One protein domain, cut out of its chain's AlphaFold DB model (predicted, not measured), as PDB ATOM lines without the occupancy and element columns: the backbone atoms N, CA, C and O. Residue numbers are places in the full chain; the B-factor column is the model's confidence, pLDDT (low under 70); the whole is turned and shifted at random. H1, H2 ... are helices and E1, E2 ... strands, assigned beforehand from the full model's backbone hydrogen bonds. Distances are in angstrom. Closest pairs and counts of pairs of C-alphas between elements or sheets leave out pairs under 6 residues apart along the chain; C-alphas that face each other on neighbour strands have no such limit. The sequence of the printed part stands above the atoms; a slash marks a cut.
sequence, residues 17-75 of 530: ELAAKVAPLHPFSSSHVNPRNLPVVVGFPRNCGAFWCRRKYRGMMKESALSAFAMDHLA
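AT A GLANCE: This is residues 17 to 75 of the 530 residues of the protein "Hypothetical protein" of Micromonas pusilla (UniProt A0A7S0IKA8). What is the shape? A short strand hairpin, E1 and E2, stands between helix H2, packed on one side, and short H1 with its long loop. What makes it? The 59 printed residues, under half in named elements, hold H1, E1, E2, H2 in order: mixed class, antiparallel sheet. It is compact, radius of gyration of the C-alphas 11.6 A, spanning 29 by 28 by 18 A.

IN THESE COORDINATES: Where are H1 and E1? H1, residues 17 to 22, begins at C-alpha 17 (259.235, 248.583, 231.668); E1 is residues 41 to 43. Where are E2 and H2? E2 is residues 55 to 57; H2, residues 63 to 75, 16.2 A, ends at C-alpha 75 (264.990, 272.124, 242.037).

HOW THE PARTS SIT: How do E1 and E2 pair? This antiparallel hairpin has N 43 and O 55 within hydrogen-bond range, 2.8 A. Where are the helices? The closest C-alphas of E2 and H2, Tyr 57 and Phe 69, are 7.2 A apart; those of H1 and E1, Val 22 and Val 42, 7.3 A. Every O i to N i+4 pair is within range in H1, 8 of 9 in H2.

THE WHOLE: Which links are long? H1 to E1 and E1 to E2. Where is confidence low? Residues 24 to 34 and 52 have pLDDT under 70; the printed part has no cut.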
ATOM      1  N   GLU A  17     260.341 248.143 230.804       77.62
ATOM      2  CA  GLU A  17     259.235 248.583 231.668       77.62
ATOM      3  C   GLU A  17     259.521 249.912 232.376       77.62
ATOM      4  O   GLU A  17     258.653 250.785 232.479       77.62
ATOM      5  N   LEU A  18     260.754 250.091 232.861       77.44
ATOM      6  CA  LEU A  18     261.177 251.339 233.491       77.44
ATOM      7  C   LEU A  18     261.222 252.464 232.455       77.44
ATOM      8  O   LEU A  18     260.744 253.567 232.725       77.44
ATOM      9  N   ALA A  19     261.739 252.176 231.258       76.38
ATOM     10  CA  ALA A  19     261.736 253.117 230.149       76.38
ATOM     11  C   ALA A  19     260.306 253.527 229.765       76.38
ATOM     12  O   ALA A  19     260.049 254.718 229.635       76.38
ATOM     13  N   ALA A  20     259.350 252.595 229.704       73.38
ATOM     14  CA  ALA A  20     257.949 252.906 229.415       73.38
ATOM     15  C   ALA A  20     257.295 253.801 230.490       73.38
ATOM     16  O   ALA A  20     256.489 254.675 230.165       73.38
ATOM     17  N   LYS A  21     257.663 253.636 231.769       74.25
ATOM     18  CA  LYS A  21     257.158 254.469 232.880       74.25
ATOM     19  C   LYS A  21     257.769 255.876 232.905       74.25
ATOM     20  O   LYS A  21     257.073 256.851 233.202       74.25
ATOM     21  N   VAL A  22     259.064 255.992 232.610       73.69
ATOM     22  CA  VAL A  22     259.818 257.260 232.673       73.69
ATOM     23  C   VAL A  22     259.712 258.059 231.367       73.69
ATOM     24  O   VAL A  22     259.693 259.287 231.400       73.69
ATOM     25  N   ALA A  23     259.599 257.374 230.233       70.50
ATOM     26  CA  ALA A  23     259.604 257.910 228.876       70.50
ATOM     27  C   ALA A  23     258.575 257.156 228.004       70.50
ATOM     28  O   ALA A  23     258.953 256.345 227.158       70.50
ATOM     29  N   PRO A  24     257.263 257.375 228.217       65.56
ATOM     30  CA  PRO A  24     256.235 256.629 227.505       65.56
ATOM     31  C   PRO A  24     256.290 256.873 225.996       65.56
ATOM     32  O   PRO A  24     256.399 258.007 225.526       65.56
ATOM     33  N   LEU A  25     256.147 255.782 225.248       58.50
ATOM     34  CA  LEU A  25     256.153 255.753 223.784       58.50
ATOM     35  C   LEU A  25     254.759 256.001 223.178       58.50
ATOM     36  O   LEU A  25     254.587 255.926 221.966       58.50
ATOM     37  N   HIS A  26     253.741 256.279 224.000       61.00
ATOM     38  CA  HIS A  26     252.385 256.525 223.509       61.00
ATOM     39  C   HIS A  26     252.176 258.000 223.123       61.00
ATOM     40  O   HIS A  26     252.486 258.885 223.929       61.00
ATOM     41  N   PRO A  27     251.593 258.279 221.939       50.78
ATOM     42  CA  PRO A  27     251.492 259.627 221.366       50.78
ATOM     43  C   PRO A  27     250.573 260.565 222.159       50.78
ATOM     44  O   PRO A  27     250.694 261.781 222.067       50.78
ATOM     45  N   PHE A  28     249.687 260.015 222.989       50.16
ATOM     46  CA  PHE A  28     248.789 260.786 223.853       50.16
ATOM     47  C   PHE A  28     249.447 261.243 225.164       50.16
ATOM     48  O   PHE A  28     248.793 261.856 226.008       50.16
ATOM     49  N   SER A  29     250.735 260.944 225.374       54.66
ATOM     50  CA  SER A  29     251.468 261.414 226.545       54.66
ATOM     51  C   SER A  29     252.100 262.781 226.303       54.66
ATOM     52  O   SER A  29     252.843 262.974 225.345       54.66
ATOM     53  N   SER A  30     251.940 263.694 227.264       52.16
ATOM     54  CA  SER A  30     252.657 264.980 227.308       52.16
ATOM     55  C   SER A  30     254.176 264.871 227.392       52.16
ATOM     56  O   SER A  30     254.883 265.867 227.276       52.16
ATOM     57  N   SER A  31     254.699 263.664 227.592       58.12
ATOM     58  CA  SER A  31     256.131 263.379 227.614       58.12
ATOM     59  C   SER A  31     256.513 262.315 226.592       58.12
ATOM     60  O   SER A  31     257.464 261.578 226.844       58.12
ATOM     61  N   HIS A  32     255.767 262.198 225.489       66.94
ATOM     62  CA  HIS A  32     256.052 261.222 224.445       66.94
ATOM     63  C   HIS A  32     257.529 261.270 224.020       66.94
ATOM     64  O   HIS A  32     258.126 262.340 223.819       66.94
ATOM     65  N   VAL A  33     258.139 260.091 223.918       68.88
ATOM     66  CA  VAL A  33     259.517 259.928 223.462       68.88
ATOM     67  C   VAL A  33     259.508 259.099 222.193       68.88
ATOM     68  O   VAL A  33     259.207 257.914 222.216       68.88
ATOM     69  N   ASN A  34     259.882 259.719 221.075       69.75
ATOM     70  CA  ASN A  34     260.166 258.977 219.857       69.75
ATOM     71  C   ASN A  34     261.524 258.262 220.024       69.75
ATOM     72  O   ASN A  34     262.503 258.939 220.349       69.75
ATOM     73  N   PRO A  35     261.630 256.942 219.776       71.44
ATOM     74  CA  PRO A  35     262.903 256.219 219.822       71.44
ATOM     75  C   PRO A  35     264.001 256.830 218.937       71.44
ATOM     76  O   PRO A  35     265.178 256.736 219.271       71.44
ATOM     77  N   ARG A  36     263.628 257.515 217.845       72.62
ATOM     78  CA  ARG A  36     264.566 258.246 216.970       72.62
ATOM     79  C   ARG A  36     265.184 259.484 217.627       72.62
ATOM     80  O   ARG A  36     266.223 259.947 217.179       72.62
ATOM     81  N   ASN A  37     264.561 259.998 218.688       72.50
ATOM     82  CA  ASN A  37     265.005 261.182 219.424       72.50
ATOM     83  C   ASN A  37     265.839 260.813 220.661       72.50
ATOM     84  O   ASN A  37     266.090 261.666 221.510       72.50
ATOM     85  N   LEU A  38     266.235 259.543 220.802       79.19
ATOM     86  CA  LEU A  38     267.169 259.123 221.838       79.19
ATOM     87  C   LEU A  38     268.588 259.641 221.518       79.19
ATOM     88  O   LEU A  38     268.991 259.616 220.356       79.19
ATOM     89  N   PRO A  39     269.374 260.062 222.528       83.06
ATOM     90  CA  PRO A  39     269.058 260.061 223.956       83.06
ATOM     91  C   PRO A  39     268.148 261.228 224.375       83.06
ATOM     92  O   PRO A  39     268.337 262.365 223.957       83.06
ATOM     93  N   VAL A  40     267.210 260.952 225.287       83.31
ATOM     94  CA  VAL A  40     266.370 261.974 225.931       83.31
ATOM     95  C   VAL A  40     266.715 262.115 227.407       83.31
ATOM     96  O   VAL A  40     267.063 261.138 228.069       83.31
ATOM     97  N   VAL A  41     266.566 263.327 227.940       86.94
ATOM     98  CA  VAL A  41     266.727 263.598 229.371       86.94
ATOM     99  C   VAL A  41     265.362 263.889 229.980       86.94
ATOM    100  O   VAL A  41     264.605 264.724 229.486       86.94
ATOM    101  N   VAL A  42     265.047 263.189 231.066       86.00
ATOM    102  CA  VAL A  42     263.818 263.365 231.844       86.00
ATOM    103  C   VAL A  42     264.212 263.633 233.290       86.00
ATOM    104  O   VAL A  42     265.056 262.934 233.845       86.00
ATOM    105  N   GLY A  43     263.613 264.652 233.897       85.19
ATOM    106  CA  GLY A  43     263.861 265.039 235.279       85.19
ATOM    107  C   GLY A  43     262.606 264.966 236.139       85.19
ATOM    108  O   GLY A  43     261.495 265.186 235.659       85.19
ATOM    109  N   PHE A  44     262.792 264.701 237.429       83.62
ATOM    110  CA  PHE A  44     261.724 264.679 238.427       83.62
ATOM    111  C   PHE A  44     261.941 265.823 239.424       83.62
ATOM    112  O   PHE A  44     263.008 265.886 240.039       83.62
ATOM    113  N   PRO A  45     260.978 266.749 239.577       82.12
ATOM    114  CA  PRO A  45     261.086 267.821 240.563       82.12
ATOM    115  C   PRO A  45     261.169 267.304 242.006       82.12
ATOM    116  O   PRO A  45     260.631 266.243 242.309       82.12
ATOM    117  N   ARG A  46     261.757 268.081 242.929       73.38
ATOM    118  CA  ARG A  46     261.915 267.682 244.351       73.38
ATOM    119  C   ARG A  46     260.608 267.258 245.036       73.38
ATOM    120  O   ARG A  46     260.603 266.336 245.840       73.38
ATOM    121  N   ASN A  47     259.499 267.901 244.680       71.06
ATOM    122  CA  ASN A  47     258.185 267.648 245.281       71.06
ATOM    123  C   ASN A  47     257.357 266.624 244.481       71.06
ATOM    124  O   ASN A  47     256.146 266.513 244.669       71.06
ATOM    125  N   CYS A  48     257.984 265.918 243.538       75.94
ATOM    126  CA  CYS A  48     257.312 264.995 242.640       75.94
ATOM    127  C   CYS A  48     257.188 263.606 243.276       75.94
ATOM    128  O   CYS A  48     258.162 262.866 243.372       75.94
ATOM    129  N   GLY A  49     255.977 263.246 243.707       70.88
ATOM    130  CA  GLY A  49     255.690 261.945 244.325       70.88
ATOM    131  C   GLY A  49     255.298 260.829 243.351       70.88
ATOM    132  O   GLY A  49     255.010 259.724 243.797       70.88
ATOM    133  N   ALA A  50     255.217 261.096 242.043       73.06
ATOM    134  CA  ALA A  50     254.730 260.122 241.062       73.06
ATOM    135  C   ALA A  50     255.214 260.419 239.630       73.06
ATOM    136  O   ALA A  50     255.631 261.526 239.313       73.06
ATOM    137  N   PHE A  51     255.120 259.448 238.716       70.62
ATOM    138  CA  PHE A  51     255.745 259.549 237.384       70.62
ATOM    139  C   PHE A  51     255.180 260.638 236.457       70.62
ATOM    140  O   PHE A  51     255.844 261.033 235.503       70.62
ATOM    141  N   TRP A  52     253.974 261.133 236.720       67.25
ATOM    142  CA  TRP A  52     253.292 262.137 235.898       67.25
ATOM    143  C   TRP A  52     253.835 263.564 236.066       67.25
ATOM    144  O   TRP A  52     253.701 264.361 235.146       67.25
ATOM    145  N   CYS A  53     254.488 263.893 237.189       73.38
ATOM    146  CA  CYS A  53     255.096 265.216 237.407       73.38
ATOM    147  C   CYS A  53     256.527 265.342 236.858       73.38
ATOM    148  O   CYS A  53     257.214 266.332 237.130       73.38
ATOM    149  N   ARG A  54     256.977 264.354 236.075       78.75
ATOM    150  CA  ARG A  54     258.244 264.396 235.338       78.75
ATOM    151  C   ARG A  54     258.261 265.525 234.306       78.75
ATOM    152  O   ARG A  54     257.224 265.949 233.804       78.75
ATOM    153  N   ARG A  55     259.461 265.960 233.933       80.00
ATOM    154  CA  ARG A  55     259.699 266.992 232.921       80.00
ATOM    155  C   ARG A  55     260.700 266.493 231.889       80.00
ATOM    156  O   ARG A  55     261.772 266.019 232.256       80.00
ATOM    157  N   LYS A  56     260.357 266.606 230.605       82.81
ATOM    158  CA  LYS A  56     261.248 266.269 229.486       82.81
ATOM    159  C   LYS A  56     262.127 267.477 229.170       82.81
ATOM    160  O   LYS A  56     261.622 268.574 228.939       82.81
ATOM    161  N   TYR A  57     263.436 267.272 229.144       85.69
ATOM    162  CA  TYR A  57     264.372 268.265 228.640       85.69
ATOM    163  C   TYR A  57     264.319 268.287 227.110       85.69
ATOM    164  O   TYR A  57     264.397 267.240 226.468       85.69
ATOM    165  N   ARG A  58     264.180 269.481 226.530       79.69
ATOM    166  CA  ARG A  58     264.106 269.692 225.072       79.69
ATOM    167  C   ARG A  58     265.198 270.618 224.531       79.69
ATOM    168  O   ARG A  58     265.151 271.007 223.371       79.69
ATOM    169  N   GLY A  59     266.144 271.018 225.380       80.94
ATOM    170  CA  GLY A  59     267.243 271.890 224.981       80.94
ATOM    171  C   GLY A  59     268.388 271.127 224.317       80.94
ATOM    172  O   GLY A  59     268.370 269.902 224.195       80.94
ATOM    173  N   MET A  60     269.417 271.866 223.908       83.31
ATOM    174  CA  MET A  60     270.658 271.274 223.403       83.31
ATOM    175  C   MET A  60     271.362 270.494 224.514       83.31
ATOM    176  O   MET A  60     271.440 270.973 225.640       83.31
ATOM    177  N   MET A  61     271.961 269.347 224.192       83.75
ATOM    178  CA  MET A  61     272.717 268.514 225.141       83.75
ATOM    179  C   MET A  61     274.066 269.155 225.525       83.75
ATOM    180  O   MET A  61     275.135 268.644 225.211       83.75
ATOM    181  N   LYS A  62     274.008 270.315 226.186       85.50
ATOM    182  CA  LYS A  62     275.136 271.070 226.736       85.50
ATOM    183  C   LYS A  62     275.030 271.079 228.255       85.50
ATOM    184  O   LYS A  62     273.938 271.233 228.801       85.50
ATOM    185  N   GLU A  63     276.167 270.980 228.937       82.56
ATOM    186  CA  GLU A  63     276.222 270.952 230.403       82.56
ATOM    187  C   GLU A  63     275.521 272.163 231.037       82.56
ATOM    188  O   GLU A  63     274.693 272.001 231.932       82.56
ATOM    189  N   SER A  64     275.788 273.371 230.536       81.12
ATOM    190  CA  SER A  64     275.191 274.609 231.053       81.12
ATOM    191  C   SER A  64     273.667 274.626 230.928       81.12
ATOM    192  O   SER A  64     272.974 275.045 231.855       81.12
ATOM    193  N   ALA A  65     273.134 274.120 229.816       84.44
ATOM    194  CA  ALA A  65     271.705 274.111 229.539       84.44
ATOM    195  C   ALA A  65     270.969 273.008 230.322       84.44
ATOM    196  O   ALA A  65     269.845 273.218 230.778       84.44
ATOM    197  N   LEU A  66     271.615 271.859 230.541       86.06
ATOM    198  CA  LEU A  66     271.112 270.819 231.440       86.06
ATOM    199  C   LEU A  66     271.150 271.279 232.905       86.06
ATOM    200  O   LEU A  66     270.215 271.012 233.658       86.06
ATOM    201  N   SER A  67     272.205 271.995 233.306       83.88
ATOM    202  CA  SER A  67     272.350 272.581 234.647       83.88
ATOM    203  C   SER A  67     271.252 273.603 234.929       83.88
ATOM    204  O   SER A  67     270.584 273.505 235.957       83.88
ATOM    205  N   ALA A  68     270.991 274.512 233.984       83.38
ATOM    206  CA  ALA A  68     269.879 275.454 234.072       83.38
ATOM    207  C   ALA A  68     268.536 274.722 234.220       83.38
ATOM    208  O   ALA A  68     267.802 274.975 235.170       83.38
ATOM    209  N   PHE A  69     268.266 273.712 233.384       86.31
ATOM    210  CA  PHE A  69     267.043 272.914 233.503       86.31
ATOM    211  C   PHE A  69     266.890 272.250 234.879       86.31
ATOM    212  O   PHE A  69     265.807 272.282 235.467       86.31
ATOM    213  N   ALA A  70     267.967 271.672 235.417       86.56
ATOM    214  CA  ALA A  70     267.947 271.064 236.742       86.56
ATOM    215  C   ALA A  70     267.640 272.092 237.845       86.56
ATOM    216  O   ALA A  70     266.846 271.807 238.741       86.56
ATOM    217  N   MET A  71     268.219 273.291 237.772       84.94
ATOM    218  CA  MET A  71     268.005 274.345 238.768       84.94
ATOM    219  C   MET A  71     266.614 274.978 238.666       84.94
ATOM    220  O   MET A  71     265.908 275.059 239.671       84.94
ATOM    221  N   ASP A  72     266.196 275.358 237.461       84.12
ATOM    222  CA  ASP A  72     264.960 276.105 237.209       84.12
ATOM    223  C   ASP A  72     263.729 275.213 237.355       84.12
ATOM    224  O   ASP A  72     262.737 275.565 237.997       84.12
ATOM    225  N   HIS A  73     263.778 274.028 236.742       81.75
ATOM    226  CA  HIS A  73     262.589 273.212 236.538       81.75
ATOM    227  C   HIS A  73     262.476 272.028 237.492       81.75
ATOM    228  O   HIS A  73     261.352 271.570 237.713       81.75
ATOM    229  N   LEU A  74     263.587 271.518 238.032       83.94
ATOM    230  CA  LEU A  74     263.562 270.369 238.947       83.94
ATOM    231  C   LEU A  74     263.725 270.798 240.406       83.94
ATOM    232  O   LEU A  74     262.931 270.397 241.260       83.94
ATOM    233  N   ALA A  75     264.733 271.622 240.692       81.69
ATOM    234  CA  ALA A  75     264.990 272.124 242.037       81.69
ATOM    235  C   ALA A  75     264.105 273.328 242.400       81.69
ATOM    236  O   ALA A  75     263.745 273.474 243.567       81.69
TER     237      ALA A  75